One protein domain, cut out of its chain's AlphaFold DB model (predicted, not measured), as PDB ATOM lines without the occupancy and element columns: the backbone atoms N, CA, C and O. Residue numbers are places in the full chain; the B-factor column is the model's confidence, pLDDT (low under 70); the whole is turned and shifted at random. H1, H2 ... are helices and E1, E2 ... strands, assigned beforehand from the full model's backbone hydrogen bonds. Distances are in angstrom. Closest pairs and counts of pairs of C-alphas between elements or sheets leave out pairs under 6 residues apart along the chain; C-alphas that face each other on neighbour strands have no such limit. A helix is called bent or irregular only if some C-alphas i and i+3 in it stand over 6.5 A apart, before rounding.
ATOM      1  N   GLU A 109     -40.573   1.481  26.811       89.44
ATOM      2  CA  GLU A 109     -40.664   2.807  27.415       89.44
ATOM      3  C   GLU A 109     -41.973   3.494  27.028       89.44
ATOM      4  O   GLU A 109     -42.432   3.410  25.886       89.44
ATOM      5  N   ARG A 110     -42.548   4.237  27.976       88.69
ATOM      6  CA  ARG A 110     -43.711   5.100  27.753       88.69
ATOM      7  C   ARG A 110     -43.338   6.549  28.016       88.69
ATOM      8  O   ARG A 110     -42.717   6.862  29.028       88.69
ATOM      9  N   GLU A 111     -43.770   7.453  27.146       89.12
ATOM     10  CA  GLU A 111     -43.680   8.886  27.428       89.12
ATOM     11  C   GLU A 111     -44.607   9.270  28.591       89.12
ATOM     12  O   GLU A 111     -45.804   8.966  28.592       89.12
ATOM     13  N   ILE A 112     -44.052   9.962  29.585       89.12
ATOM     14  CA  ILE A 112     -44.798  10.513  30.712       89.12
ATOM     15  C   ILE A 112     -45.421  11.837  30.251       89.12
ATOM     16  O   ILE A 112     -44.690  12.809  29.999       89.12
ATOM     17  N   PRO A 113     -46.759  11.935  30.164       88.31
ATOM     18  CA  PRO A 113     -47.413  13.177  29.780       88.31
ATOM     19  C   PRO A 113     -47.114  14.275  30.808       88.31
ATOM     20  O   PRO A 113     -47.096  14.024  32.009       88.31
ATOM     21  N   LYS A 114     -46.975  15.532  30.357       84.25
ATOM     22  CA  LYS A 114     -46.686  16.693  31.233       84.25
ATOM     23  C   LYS A 114     -47.637  16.845  32.431       84.25
ATOM     24  O   LYS A 114     -47.288  17.476  33.422       84.25
ATOM     25  N   LYS A 115     -48.849  16.288  32.340       87.12
ATOM     26  CA  LYS A 115     -49.839  16.282  33.428       87.12
ATOM     27  C   LYS A 115     -49.405  15.430  34.626       87.12
ATOM     28  O   LYS A 115     -49.782  15.761  35.741       87.12
ATOM     29  N   GLU A 116     -48.624  14.380  34.386       87.12
ATOM     30  CA  GLU A 116     -48.087  13.462  35.400       87.12
ATOM     31  C   GLU A 116     -46.726  13.932  35.951       87.12
ATOM     32  O   GLU A 116     -46.167  13.295  36.838       87.12
ATOM     33  N   TRP A 117     -46.174  15.042  35.444       89.12
ATOM     34  CA  TRP A 117     -44.918  15.602  35.950       89.12
ATOM     35  C   TRP A 117     -45.126  16.219  37.331       89.12
ATOM     36  O   TRP A 117     -46.175  16.817  37.597       89.12
ATOM     37  N   SER A 118     -44.110  16.132  38.190       90.06
ATOM     38  CA  SER A 118     -44.151  16.819  39.481       90.06
ATOM     39  C   SER A 118     -44.100  18.342  39.294       90.06
ATOM     40  O   SER A 118     -43.626  18.852  38.276       90.06
ATOM     41  N   GLU A 119     -44.577  19.102  40.280       90.62
ATOM     42  CA  GLU A 119     -44.545  20.574  40.220       90.62
ATOM     43  C   GLU A 119     -43.110  21.116  40.103       90.62
ATOM     44  O   GLU A 119     -42.850  22.056  39.353       90.62
ATOM     45  N   GLU A 120     -42.145  20.468  40.759       89.12
ATOM     46  CA  GLU A 120     -40.720  20.799  40.631       89.12
ATOM     47  C   GLU A 120     -40.179  20.554  39.218       89.12
ATOM     48  O   GLU A 120     -39.292  21.264  38.741       89.12
ATOM     49  N   GLU A 121     -40.683  19.528  38.536       87.25
ATOM     50  CA  GLU A 121     -40.283  19.194  37.169       87.25
ATOM     51  C   GLU A 121     -40.855  20.180  36.159       87.25
ATOM     52  O   GLU A 121     -40.127  20.636  35.275       87.25
ATOM     53  N   LYS A 122     -42.127  20.557  36.320       88.81
ATOM     54  CA  LYS A 122     -42.755  21.607  35.509       88.81
ATOM     55  C   LYS A 122     -41.998  22.921  35.662       88.81
ATOM     56  O   LYS A 122     -41.582  23.499  34.660       88.81
ATOM     57  N   LYS A 123     -41.711  23.318  36.905       90.38
ATOM     58  CA  LYS A 123     -40.965  24.542  37.205       90.38
ATOM     59  C   LYS A 123     -39.563  24.537  36.588       90.38
ATOM     60  O   LYS A 123     -39.181  25.507  35.943       90.38
ATOM     61  N   ARG A 124     -38.817  23.430  36.697       87.62
ATOM     62  CA  ARG A 124     -37.496  23.298  36.047       87.62
ATOM     63  C   ARG A 124     -37.573  23.418  34.526       87.62
ATOM     64  O   ARG A 124     -36.692  24.022  33.919       87.62
ATOM     65  N   ALA A 125     -38.599  22.845  33.899       88.62
ATOM     66  CA  ALA A 125     -38.780  22.946  32.455       88.62
ATOM     67  C   ALA A 125     -39.092  24.386  32.011       88.62
ATOM     68  O   ALA A 125     -38.541  24.840  31.009       88.62
ATOM     69  N   GLU A 126     -39.913  25.107  32.776       90.88
ATOM     70  CA  GLU A 126     -40.231  26.522  32.543       90.88
ATOM     71  C   GLU A 126     -39.011  27.437  32.747       90.88
ATOM     72  O   GLU A 126     -38.765  28.344  31.944       90.88
ATOM     73  N   GLU A 127     -38.205  27.185  33.783       92.81
ATOM     74  CA  GLU A 127     -36.945  27.899  34.032       92.81
ATOM     75  C   GLU A 127     -35.940  27.675  32.892       92.81
ATOM     76  O   GLU A 127     -35.332  28.626  32.399       92.81
ATOM     77  N   GLU A 128     -35.802  26.432  32.423       90.56
ATOM     78  CA  GLU A 128     -34.930  26.076  31.300       90.56
ATOM     79  C   GLU A 128     -35.383  26.733  29.989       90.56
ATOM     80  O   GLU A 128     -34.548  27.235  29.234       90.56
ATOM     81  N   GLU A 129     -36.693  26.763  29.723       92.50
ATOM     82  CA  GLU A 129     -37.273  27.443  28.561       92.50
ATOM     83  C   GLU A 129     -37.021  28.955  28.623       92.50
ATOM     84  O   GLU A 129     -36.643  29.577  27.626       92.50
ATOM     85  N   THR A 130     -37.186  29.552  29.805       92.31
ATOM     86  CA  THR A 130     -36.926  30.980  30.024       92.31
ATOM     87  C   THR A 130     -35.449  31.303  29.820       92.31
ATOM     88  O   THR A 130     -35.122  32.261  29.116       92.31
ATOM     89  N   ARG A 131     -34.547  30.470  30.355       92.19
ATOM     90  CA  ARG A 131     -33.099  30.611  30.156       92.19
ATOM     91  C   ARG A 131     -32.721  30.471  28.683       92.19
ATOM     92  O   ARG A 131     -31.961  31.280  28.166       92.19
ATOM     93  N   ALA A 132     -33.299  29.496  27.983       92.62
ATOM     94  CA  ALA A 132     -33.080  29.301  26.553       92.62
ATOM     95  C   ALA A 132     -33.489  30.526  25.719       92.62
ATOM     96  O   ALA A 132     -32.731  30.954  24.848       92.62
ATOM     97  N   LYS A 133     -34.637  31.139  26.039       92.62
ATOM     98  CA  LYS A 133     -35.094  32.387  25.408       92.62
ATOM     99  C   LYS A 133     -34.138  33.553  25.667       92.62
ATOM    100  O   LYS A 133     -33.848  34.300  24.737       92.62
ATOM    101  N   GLN A 134     -33.635  33.700  26.894       93.81
ATOM    102  CA  GLN A 134     -32.669  34.750  27.247       93.81
ATOM    103  C   GLN A 134     -31.321  34.576  26.533       93.81
ATOM    104  O   GLN A 134     -30.715  35.556  26.110       93.81
ATOM    105  N   GLU A 135     -30.876  33.333  26.362       94.00
ATOM    106  CA  GLU A 135     -29.628  32.975  25.675       94.00
ATOM    107  C   GLU A 135     -29.773  32.935  24.139       94.00
ATOM    108  O   GLU A 135     -28.802  32.657  23.438       94.00
ATOM    109  N   GLY A 136     -30.972  33.187  23.596       93.19
ATOM    110  CA  GLY A 136     -31.238  33.145  22.155       93.19
ATOM    111  C   GLY A 136     -31.121  31.747  21.533       93.19
ATOM    112  O   GLY A 136     -30.930  31.634  20.321       93.19
ATOM    113  N   ARG A 137     -31.224  30.679  22.336       94.31
ATOM    114  CA  ARG A 137     -31.183  29.286  21.866       94.31
ATOM    115  C   ARG A 137     -32.584  28.696  21.722       94.31
ATOM    116  O   ARG A 137     -33.507  29.027  22.461       94.31
ATOM    117  N   GLU A 138     -32.732  27.766  20.784       89.31
ATOM    118  CA  GLU A 138     -33.973  27.013  20.605       89.31
ATOM    119  C   GLU A 138     -34.175  26.044  21.783       89.31
ATOM    120  O   GLU A 138     -33.362  25.145  22.014       89.31
ATOM    121  N   TYR A 139     -35.261  26.219  22.541       87.94
ATOM    122  CA  TYR A 139     -35.664  25.253  23.561       87.94
ATOM    123  C   TYR A 139     -36.383  24.074  22.907       87.94
ATOM    124  O   TYR A 139     -37.416  24.247  22.261       87.94
ATOM    125  N   ARG A 140     -35.868  22.863  23.128       85.25
ATOM    126  CA  ARG A 140     -36.540  21.621  22.742       85.25
ATOM    127  C   ARG A 140     -36.873  20.824  24.001       85.25
ATOM    128  O   ARG A 140     -35.942  20.339  24.651       85.25
ATOM    129  N   PRO A 141     -38.161  20.689  24.369       80.25
ATOM    130  CA  PRO A 141     -38.538  19.893  25.526       80.25
ATOM    131  C   PRO A 141     -38.154  18.439  25.262       80.25
ATOM    132  O   PRO A 141     -38.600  17.840  24.284       80.25
ATOM    133  N   LYS A 142     -37.315  17.872  26.129       80.94
ATOM    134  CA  LYS A 142     -37.030  16.439  26.089       80.94
ATOM    135  C   LYS A 142     -38.247  15.703  26.657       80.94
ATOM    136  O   LYS A 142     -38.640  16.024  27.784       80.94
ATOM    137  N   PRO A 143     -38.865  14.768  25.914       82.56
ATOM    138  CA  PRO A 143     -39.902  13.924  26.482       82.56
ATOM    139  C   PRO A 143     -39.292  13.133  27.639       82.56
ATOM    140  O   PRO A 143     -38.170  12.633  27.546       82.56
ATOM    141  N   LYS A 144     -40.011  13.079  28.758       85.62
ATOM    142  CA  LYS A 144     -39.623  12.246  29.891       85.62
ATOM    143  C   LYS A 144     -40.204  10.863  29.637       85.62
ATOM    144  O   LYS A 144     -41.404  10.765  29.400       85.62
ATOM    145  N   THR A 145     -39.381   9.827  29.668       89.69
ATOM    146  CA  THR A 145     -39.838   8.445  29.509       89.69
ATOM    147  C   THR A 145     -39.783   7.707  30.840       89.69
ATOM    148  O   THR A 145     -38.973   8.017  31.715       89.69
ATOM    149  N   GLU A 146     -40.701   6.763  31.015       88.44
ATOM    150  CA  GLU A 146     -40.664   5.753  32.067       88.44
ATOM    151  C   GLU A 146     -40.411   4.395  31.419       88.44
ATOM    152  O   GLU A 146     -41.108   4.014  30.476       88.44
ATOM    153  N   THR A 147     -39.440   3.648  31.941       87.69
ATOM    154  CA  THR A 147     -39.224   2.258  31.545       87.69
ATOM    155  C   THR A 147     -40.304   1.380  32.170       87.69
ATOM    156  O   THR A 147     -40.391   1.246  33.391       87.69
ATOM    157  N   LEU A 148     -41.134   0.775  31.323       87.06
ATOM    158  CA  LEU A 148     -42.137  -0.201  31.727       87.06
ATOM    159  C   LEU A 148     -41.520  -1.585  31.907       87.06
ATOM    160  O   LEU A 148     -41.952  -2.315  32.794       87.06
ATOM    161  N   ARG A 149     -40.555  -1.960  31.052       87.81
ATOM    162  CA  ARG A 149     -39.882  -3.272  31.082       87.81
ATOM    163  C   ARG A 149     -38.454  -3.174  30.530       87.81
ATOM    164  O   ARG A 149     -38.221  -2.377  29.617       87.81
ATOM    165  N   PRO A 150     -37.519  -4.049  30.948       89.44
ATOM    166  CA  PRO A 150     -36.128  -3.987  30.487       89.44
ATOM    167  C   PRO A 150     -35.942  -4.257  28.986       89.44
ATOM    168  O   PRO A 150     -34.976  -3.781  28.387       89.44
TER     169      PRO A 150
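Overview. This is residues 109 to 150 of the 192 residues of an uncharacterized protein of Candidatus Falkowbacteria bacterium RIFOXYA2_FULL_47_19 (UniProt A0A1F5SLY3). The printed part forms an open, elongated loop shaped like a narrow triangle: two short strands, E1 and E2, lie side by side at one end, the helix H1 makes one slanting side and reaches to the other end, and residues 135 to 144 run back from it to the strands. The space between the helix and this returning stretch is left open, and the first and last residues come back near each other at the strand end. The printed part has 42 residues, with one named helix and two named strands in the order E1, H1, E2; the strands make an antiparallel sheet of order E1 - E2, and the class is mixed, helices and strands. The whole is loose, with a radius of gyration of the C-alphas of 12.4 A, and only just elongated, spanning 39 by 20 by 13 A.

Arrangement. The strand E1, residues 109 to 111, and the strand E2, residues 145 to 149, are antiparallel neighbours, with 150 degrees between their N-to-C directions. The C-alphas of Glu 109 and Thr 147 face each other at 4.4 A, those of Arg 110 and Glu 146 at 5.3 A, and those of Glu 111 and Thr 145 at 4.4 A. Across this pair, N 110 and O 146 are within hydrogen-bond range at 2.9 A, and so are N 146 and O 110 at 2.8 A. Between the two strands along the printed part comes the helix H1, residues 119 to 134. Each O i to N i+4 pair inside H1 is within hydrogen-bond range, and the helix is not bent.

Along the chain. E1 runs from Glu 109, whose C-alpha is at (-40.664, 2.807, 27.415), to Glu 111, a length of 6.8 A. H1 begins at Glu 119, with its C-alpha at (-44.545, 20.574, 40.220), and ends at Gln 134, with its C-alpha at (-32.669, 34.750, 27.247); its length is 22.6 A. E2 runs from Thr 145 to Arg 149, whose C-alpha is at (-39.882, -3.272, 31.082), and is 11.8 A long.

Size, cuts and confidence. The two C-alphas farthest apart are those of Gln 134 and Pro 150, at 39.0 A, while the first and last printed C-alphas, of Glu 109 and Pro 150, are 8.7 A apart. The link from E1 to H1 has 7 residues and the link from H1 to E2 has 10; both are short links. The printed part has no cut. The mean pLDDT of the printed part is 89.0, and no printed residue is under 70.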